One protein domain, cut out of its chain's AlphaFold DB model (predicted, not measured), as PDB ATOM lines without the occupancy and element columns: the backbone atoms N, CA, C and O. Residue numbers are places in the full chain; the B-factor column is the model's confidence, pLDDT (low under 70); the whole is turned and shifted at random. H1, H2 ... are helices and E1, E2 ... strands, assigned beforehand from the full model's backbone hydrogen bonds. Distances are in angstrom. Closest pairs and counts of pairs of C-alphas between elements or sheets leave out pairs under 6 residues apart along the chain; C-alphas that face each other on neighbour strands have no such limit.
ATOM      1  N   LEU A  55       8.316 -38.213   2.550       96.44
ATOM      2  CA  LEU A  55       7.412 -39.103   1.807       96.44
ATOM      3  C   LEU A  55       8.145 -40.011   0.808       96.44
ATOM      4  O   LEU A  55       7.538 -40.888   0.204       96.44
ATOM      5  N   ASP A  56       9.447 -39.803   0.632       95.44
ATOM      6  CA  ASP A  56      10.316 -40.502  -0.320       95.44
ATOM      7  C   ASP A  56      10.531 -41.982   0.006       95.44
ATOM      8  O   ASP A  56      10.926 -42.746  -0.863       95.44
ATOM      9  N   ASN A  57      10.241 -42.406   1.234       93.62
ATOM     10  CA  ASN A  57      10.234 -43.823   1.585       93.62
ATOM     11  C   ASN A  57       8.874 -44.494   1.337       93.62
ATOM     12  O   ASN A  57       8.756 -45.677   1.605       93.62
ATOM     13  N   GLY A  58       7.858 -43.771   0.851       91.56
ATOM     14  CA  GLY A  58       6.505 -44.307   0.676       91.56
ATOM     15  C   GLY A  58       5.819 -44.687   1.997       91.56
ATOM     16  O   GLY A  58       5.447 -45.837   2.182       91.56
ATOM     17  N   PRO A  59       5.709 -43.782   2.989       95.44
ATOM     18  CA  PRO A  59       5.128 -44.139   4.280       95.44
ATOM     19  C   PRO A  59       3.615 -44.388   4.196       95.44
ATOM     20  O   PRO A  59       2.900 -43.740   3.431       95.44
ATOM     21  N   CYS A  60       3.110 -45.221   5.108       97.12
ATOM     22  CA  CYS A  60       1.694 -45.218   5.459       97.12
ATOM     23  C   CYS A  60       1.359 -43.943   6.249       97.12
ATOM     24  O   CYS A  60       1.994 -43.662   7.269       97.12
ATOM     25  N   LEU A  61       0.358 -43.180   5.809       97.62
ATOM     26  CA  LEU A  61      -0.101 -41.971   6.502       97.62
ATOM     27  C   LEU A  61      -1.243 -42.242   7.482       97.62
ATOM     28  O   LEU A  61      -1.390 -41.514   8.462       97.62
ATOM     29  N   SER A  62      -2.053 -43.270   7.229       98.00
ATOM     30  CA  SER A  62      -3.088 -43.708   8.162       98.00
ATOM     31  C   SER A  62      -3.415 -45.182   7.978       98.00
ATOM     32  O   SER A  62      -3.704 -45.625   6.869       98.00
ATOM     33  N   GLU A  63      -3.427 -45.909   9.095       98.06
ATOM     34  CA  GLU A  63      -3.854 -47.312   9.172       98.06
ATOM     35  C   GLU A  63      -5.381 -47.469   9.092       98.06
ATOM     36  O   GLU A  63      -5.858 -48.586   8.913       98.06
ATOM     37  N   GLU A  64      -6.131 -46.375   9.259       97.88
ATOM     38  CA  GLU A  64      -7.588 -46.306   9.118       97.88
ATOM     39  C   GLU A  64      -7.999 -44.828   8.938       97.88
ATOM     40  O   GLU A  64      -8.173 -44.088   9.907       97.88
ATOM     41  N   ILE A  65      -8.043 -44.332   7.695       98.12
ATOM     42  CA  ILE A  65      -8.413 -42.934   7.389       98.12
ATOM     43  C   ILE A  65      -9.933 -42.724   7.440       98.12
ATOM     44  O   ILE A  65     -10.414 -41.675   7.869       98.12
ATOM     45  N   VAL A  66     -10.666 -43.756   7.036       97.38
ATOM     46  CA  VAL A  66     -12.087 -44.004   7.289       97.38
ATOM     47  C   VAL A  66     -12.236 -45.503   7.562       97.38
ATOM     48  O   VAL A  66     -11.296 -46.256   7.297       97.38
ATOM     49  N   GLU A  67     -13.380 -45.930   8.100       97.38
ATOM     50  CA  GLU A  67     -13.644 -47.344   8.414       97.38
ATOM     51  C   GLU A  67     -13.257 -48.245   7.236       97.38
ATOM     52  O   GLU A  67     -13.787 -48.067   6.143       97.38
ATOM     53  N   ASP A  68     -12.347 -49.193   7.476       97.56
ATOM     54  CA  ASP A  68     -11.850 -50.177   6.500       97.56
ATOM     55  C   ASP A  68     -10.916 -49.651   5.377       97.56
ATOM     56  O   ASP A  68     -10.555 -50.412   4.476       97.56
ATOM     57  N   TRP A  69     -10.463 -48.388   5.434       98.50
ATOM     58  CA  TRP A  69      -9.591 -47.764   4.420       98.50
ATOM     59  C   TRP A  69      -8.260 -47.271   4.983       98.50
ATOM     60  O   TRP A  69      -8.231 -46.518   5.955       98.50
ATOM     61  N   VAL A  70      -7.157 -47.561   4.294       98.62
ATOM     62  CA  VAL A  70      -5.838 -46.973   4.599       98.62
ATOM     63  C   VAL A  70      -5.453 -45.849   3.634       98.62
ATOM     64  O   VAL A  70      -6.044 -45.698   2.562       98.62
ATOM     65  N   CYS A  71      -4.435 -45.075   4.008       98.56
ATOM     66  CA  CYS A  71      -3.810 -44.054   3.166       98.56
ATOM     67  C   CYS A  71      -2.308 -44.343   3.037       98.56
ATOM     68  O   CYS A  71      -1.567 -44.192   4.011       98.56
ATOM     69  N   ASP A  72      -1.879 -44.756   1.848       98.00
ATOM     70  CA  ASP A  72      -0.519 -45.212   1.538       98.00
ATOM     71  C   ASP A  72       0.149 -44.266   0.527       98.00
ATOM     72  O   ASP A  72      -0.514 -43.727  -0.368       98.00
ATOM     73  N   ILE A  73       1.460 -44.055   0.658       98.44
ATOM     74  CA  ILE A  73       2.257 -43.282  -0.302       98.44
ATOM     75  C   ILE A  73       3.166 -44.228  -1.076       98.44
ATOM     76  O   ILE A  73       3.859 -45.048  -0.487       98.44
ATOM     77  N   ALA A  74       3.226 -44.070  -2.393       98.25
ATOM     78  CA  ALA A  74       4.144 -44.818  -3.245       98.25
ATOM     79  C   ALA A  74       4.745 -43.918  -4.328       98.25
ATOM     80  O   ALA A  74       4.245 -42.834  -4.618       98.25
ATOM     81  N   HIS A  75       5.806 -44.360  -4.993       98.50
ATOM     82  CA  HIS A  75       6.259 -43.682  -6.202       98.50
ATOM     83  C   HIS A  75       5.350 -44.003  -7.394       98.50
ATOM     84  O   HIS A  75       4.744 -45.074  -7.486       98.50
ATOM     85  N   ASN A  76       5.306 -43.089  -8.365       96.88
ATOM     86  CA  ASN A  76       4.643 -43.309  -9.647       96.88
ATOM     87  C   ASN A  76       5.571 -42.899 -10.811       96.88
ATOM     88  O   ASN A  76       5.707 -41.701 -11.073       96.88
ATOM     89  N   PRO A  77       6.232 -43.844 -11.513       96.94
ATOM     90  CA  PRO A  77       6.125 -45.304 -11.377       96.94
ATOM     91  C   PRO A  77       6.643 -45.842 -10.037       96.94
ATOM     92  O   PRO A  77       7.589 -45.281  -9.481       96.94
ATOM     93  N   ARG A  78       6.065 -46.956  -9.557       95.62
ATOM     94  CA  ARG A  78       6.510 -47.606  -8.313       95.62
ATOM     95  C   ARG A  78       7.976 -48.009  -8.380       95.62
ATOM     96  O   ARG A  78       8.470 -48.482  -9.406       95.62
ATOM     97  N   GLN A  79       8.638 -47.883  -7.243       97.12
ATOM     98  CA  GLN A  79      10.017 -48.270  -7.005       97.12
ATOM     99  C   GLN A  79      10.087 -49.491  -6.074       97.12
ATOM    100  O   GLN A  79       9.119 -49.812  -5.380       97.12
ATOM    101  N   PRO A  80      11.234 -50.196  -6.016       96.62
ATOM    102  CA  PRO A  80      11.404 -51.329  -5.108       96.62
ATOM    103  C   PRO A  80      11.136 -50.989  -3.634       96.62
ATOM    104  O   PRO A  80      10.548 -51.815  -2.940       96.62
ATOM    105  N   ILE A  81      11.492 -49.775  -3.194       96.12
ATOM    106  CA  ILE A  81      11.293 -49.307  -1.813       96.12
ATOM    107  C   ILE A  81       9.812 -49.270  -1.396       96.12
ATOM    108  O   ILE A  81       9.500 -49.563  -0.246       96.12
ATOM    109  N   ASP A  82       8.893 -49.043  -2.343       95.81
ATOM    110  CA  ASP A  82       7.440 -49.031  -2.093       95.81
ATOM    111  C   ASP A  82       6.870 -50.424  -1.789       95.81
ATOM    112  O   ASP A  82       5.695 -50.561  -1.454       95.81
ATOM    113  N   ASN A  83       7.657 -51.484  -2.003       94.31
ATOM    114  CA  ASN A  83       7.266 -52.866  -1.712       94.31
ATOM    115  C   ASN A  83       7.884 -53.369  -0.406       94.31
ATOM    116  O   ASN A  83       7.650 -54.516  -0.014       94.31
ATOM    117  N   GLU A  84       8.675 -52.540   0.274       95.94
ATOM    118  CA  GLU A  84       9.234 -52.911   1.560       95.94
ATOM    119  C   GLU A  84       8.116 -52.969   2.617       95.94
ATOM    120  O   GLU A  84       7.289 -52.060   2.694       95.94
ATOM    121  N   PRO A  85       8.060 -54.028   3.444       95.00
ATOM    122  CA  PRO A  85       7.031 -54.213   4.467       95.00
ATOM    123  C   PRO A  85       6.787 -53.003   5.381       95.00
ATOM    124  O   PRO A  85       5.654 -52.777   5.802       95.00
ATOM    125  N   GLN A  86       7.842 -52.270   5.727       94.00
ATOM    126  CA  GLN A  86       7.811 -51.094   6.601       94.00
ATOM    127  C   GLN A  86       7.213 -49.840   5.946       94.00
ATOM    128  O   GLN A  86       6.821 -48.925   6.663       94.00
ATOM    129  N   ASN A  87       7.132 -49.818   4.615       94.81
ATOM    130  CA  ASN A  87       6.649 -48.699   3.804       94.81
ATOM    131  C   ASN A  87       5.248 -48.994   3.250       94.81
ATOM    132  O   ASN A  87       4.899 -48.612   2.147       94.81
ATOM    133  N   GLN A  88       4.478 -49.801   3.973       93.94
ATOM    134  CA  GLN A  88       3.121 -50.179   3.610       93.94
ATOM    135  C   GLN A  88       2.285 -50.191   4.876       93.94
ATOM    136  O   GLN A  88       2.759 -50.646   5.924       93.94
ATOM    137  N   CYS A  89       1.029 -49.768   4.775       97.62
ATOM    138  CA  CYS A  89       0.102 -49.835   5.901       97.62
ATOM    139  C   CYS A  89      -0.018 -51.263   6.457       97.62
ATOM    140  O   CYS A  89      -0.282 -52.242   5.742       97.62
ATOM    141  N   SER A  90       0.216 -51.392   7.761       97.50
ATOM    142  CA  SER A  90       0.268 -52.683   8.439       97.50
ATOM    143  C   SER A  90      -1.113 -53.321   8.571       97.50
ATOM    144  O   SER A  90      -1.212 -54.549   8.515       97.50
ATOM    145  N   SER A  91      -2.175 -52.520   8.694       97.94
ATOM    146  CA  SER A  91      -3.564 -52.977   8.742       97.94
ATOM    147  C   SER A  91      -3.979 -53.647   7.434       97.94
ATOM    148  O   SER A  91      -4.519 -54.754   7.477       97.94
ATOM    149  N   TYR A  92      -3.617 -53.065   6.287       97.12
ATOM    150  CA  TYR A  92      -3.884 -53.643   4.970       97.12
ATOM    151  C   TYR A  92      -3.082 -54.932   4.760       97.12
ATOM    152  O   TYR A  92      -3.636 -55.979   4.420       97.12
ATOM    153  N   ARG A  93      -1.782 -54.919   5.083       96.44
ATOM    154  CA  ARG A  93      -0.935 -56.125   5.018       96.44
ATOM    155  C   ARG A  93      -1.404 -57.256   5.938       96.44
ATOM    156  O   ARG A  93      -1.174 -58.423   5.627       96.44
ATOM    157  N   ALA A  94      -2.013 -56.924   7.074       97.38
ATOM    158  CA  ALA A  94      -2.557 -57.887   8.027       97.38
ATOM    159  C   ALA A  94      -3.992 -58.340   7.698       97.38
ATOM    160  O   ALA A  94      -4.507 -59.207   8.404       97.38
ATOM    161  N   GLY A  95      -4.638 -57.768   6.673       96.88
ATOM    162  CA  GLY A  95      -6.031 -58.056   6.317       96.88
ATOM    163  C   GLY A  95      -7.053 -57.536   7.332       96.88
ATOM    164  O   GLY A  95      -8.100 -58.147   7.509       96.88
ATOM    165  N   LYS A  96      -6.724 -56.461   8.061       97.62
ATOM    166  CA  LYS A  96      -7.651 -55.777   8.978       97.62
ATOM    167  C   LYS A  96      -8.478 -54.713   8.266       97.62
ATOM    168  O   LYS A  96      -9.643 -54.559   8.597       97.62
ATOM    169  N   THR A  97      -7.847 -54.006   7.335       97.56
ATOM    170  CA  THR A  97      -8.482 -53.061   6.415       97.56
ATOM    171  C   THR A  97      -8.410 -53.625   5.004       97.56
ATOM    172  O   THR A  97      -7.374 -54.181   4.622       97.56
ATOM    173  N   HIS A  98      -9.470 -53.470   4.223       97.56
ATOM    174  CA  HIS A  98      -9.598 -54.107   2.909       97.56
ATOM    175  C   HIS A  98      -9.490 -53.127   1.747       97.56
ATOM    176  O   HIS A  98      -9.259 -53.560   0.618       97.56
ATOM    177  N   HIS A  99      -9.593 -51.831   2.031       97.88
ATOM    178  CA  HIS A  99      -9.507 -50.771   1.044       97.88
ATOM    179  C   HIS A  99      -8.288 -49.886   1.279       97.88
ATOM    180  O   HIS A  99      -7.751 -49.792   2.390       97.88
ATOM    181  N   PHE A 100      -7.836 -49.212   0.229       96.81
ATOM    182  CA  PHE A 100      -6.743 -48.260   0.332       96.81
ATOM    183  C   PHE A 100      -6.824 -47.160  -0.717       96.81
ATOM    184  O   PHE A 100      -7.180 -47.379  -1.875       96.81
ATOM    185  N   VAL A 101      -6.409 -45.969  -0.299       98.69
ATOM    186  CA  VAL A 101      -6.027 -44.874  -1.186       98.69
ATOM    187  C   VAL A 101      -4.510 -44.868  -1.286       98.69
ATOM    188  O   VAL A 101      -3.818 -44.851  -0.272       98.69
ATOM    189  N   GLU A 102      -3.996 -44.864  -2.509       98.44
ATOM    190  CA  GLU A 102      -2.570 -44.773  -2.803       98.44
ATOM    191  C   GLU A 102      -2.304 -43.456  -3.530       98.44
ATOM    192  O   GLU A 102      -2.858 -43.207  -4.612       98.44
ATOM    193  N   LEU A 103      -1.474 -42.605  -2.934       98.69
ATOM    194  CA  LEU A 103      -1.042 -41.338  -3.517       98.69
ATOM    195  C   LEU A 103       0.439 -41.392  -3.891       98.69
ATOM    196  O   LEU A 103       1.207 -42.181  -3.339       98.69
ATOM    197  N   ASP A 104       0.849 -40.521  -4.806       98.44
ATOM    198  CA  ASP A 104       2.262 -40.280  -5.056       98.44
ATOM    199  C   ASP A 104       2.884 -39.313  -4.030       98.44
ATOM    200  O   ASP A 104       2.202 -38.709  -3.198       98.44
ATOM    201  N   THR A 105       4.202 -39.124  -4.105       97.69
ATOM    202  CA  THR A 105       4.948 -38.189  -3.240       97.69
ATOM    203  C   THR A 105       4.582 -36.708  -3.469       97.69
ATOM    204  O   THR A 105       4.928 -35.822  -2.675       97.69
ATOM    205  N   ASP A 106       3.820 -36.417  -4.526       97.88
ATOM    206  CA  ASP A 106       3.202 -35.123  -4.803       97.88
ATOM    207  C   ASP A 106       1.767 -35.003  -4.267       97.88
ATOM    208  O   ASP A 106       1.136 -33.963  -4.470       97.88
ATOM    209  N   CYS A 107       1.273 -36.008  -3.539       98.25
ATOM    210  CA  CYS A 107      -0.107 -36.127  -3.069       98.25
ATOM    211  C   CYS A 107      -1.138 -36.224  -4.203       98.25
ATOM    212  O   CYS A 107      -2.294 -35.825  -4.030       98.25
ATOM    213  N   LYS A 108      -0.743 -36.728  -5.374       98.62
ATOM    214  CA  LYS A 108      -1.659 -37.006  -6.484       98.62
ATOM    215  C   LYS A 108      -2.148 -38.440  -6.380       98.62
ATOM    216  O   LYS A 108      -1.381 -39.350  -6.085       98.62
ATOM    217  N   LEU A 109      -3.428 -38.642  -6.664       98.62
ATOM    218  CA  LEU A 109      -4.034 -39.965  -6.638       98.62
ATOM    219  C   LEU A 109      -3.386 -40.893  -7.674       98.62
ATOM    220  O   LEU A 109      -3.395 -40.589  -8.868       98.62
ATOM    221  N   ILE A 110      -2.891 -42.043  -7.215       98.38
ATOM    222  CA  ILE A 110      -2.516 -43.173  -8.072       98.38
ATOM    223  C   ILE A 110      -3.744 -44.066  -8.257       98.38
ATOM    224  O   ILE A 110      -4.146 -44.343  -9.388       98.38
ATOM    225  N   ARG A 111      -4.358 -44.506  -7.150       97.94
ATOM    226  CA  ARG A 111      -5.562 -45.354  -7.147       97.94
ATOM    227  C   ARG A 111      -6.283 -45.330  -5.801       97.94
ATOM    228  O   ARG A 111      -5.695 -44.995  -4.782       97.94
ATOM    229  N   ALA A 112      -7.546 -45.741  -5.822       97.69
ATOM    230  CA  ALA A 112      -8.353 -46.002  -4.637       97.69
ATOM    231  C   ALA A 112      -9.238 -47.228  -4.911       97.69
ATOM    232  O   ALA A 112     -10.022 -47.198  -5.873       97.69
ATOM    233  N   ILE A 113      -9.068 -48.302  -4.137       94.38
ATOM    234  CA  ILE A 113      -9.777 -49.586  -4.298       94.38
ATOM    235  C   ILE A 113     -10.158 -50.188  -2.953       94.38
ATOM    236  O   ILE A 113      -9.466 -49.872  -1.965       94.38
TER     237      ILE A 113
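What this domain is: This is residues 55 to 113 of the 113 residues of an uncharacterized protein of Candidatus Aenigmarchaeota archaeon ex4484_14 (UniProt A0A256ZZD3). A small twisted sheet of four strands has a wide loop, with the short helices H1 and H2, swinging out between E2 and E3. The 59 printed residues run E1, E2, H1, H2, E3, E4; the sheet's order is E1, E2, E3, E4, mixed. The class is mixed, helices and strands, with under half of the residues in named elements. It is compact, radius of gyration 10.3 A, spanning 27 by 21 by 15 A.

How they stand to each other: E1, residues 60 to 66, and E2, residues 69 to 73, form an antiparallel hairpin; N 65 and O 69 are 2.8 A apart, within hydrogen-bond range. H1, residues 80 to 83, is not on the sheet. H2, residues 90 to 93, only grazes it with residues 90 to 92; its closest C-alphas with E1 are Ser 91 and Glu 63, 5.7 A. Both helices are too short for an O i to N i+4 pair; each has 1 of 1 O i to N i+3 pairs within range. E2 and E3, residues 99 to 103, are parallel, N 72 to O 101 2.9 A; with H1 and H2 between these neighbours they form a strand-helix-strand unit, crossover right-handed. E3 and E4, residues 109 to 112, form an antiparallel hairpin, N 102 to O 111 2.8 A.

Where its parts are: E1, 14.0 A long, begins at C-alpha 60 (1.694, -45.218, 5.459). E2 and E3 are each 13.5 A, H1 5.6 A, H2 5.0 A. E4, 7.7 A, ends at C-alpha 112 (-8.353, -46.002, -4.637).

The domain as a whole: The C-alphas farthest apart, Glu 67 and Pro 80, are 28.7 A apart. The printed part has no cut and no long link; no printed residue is under 70 in pLDDT.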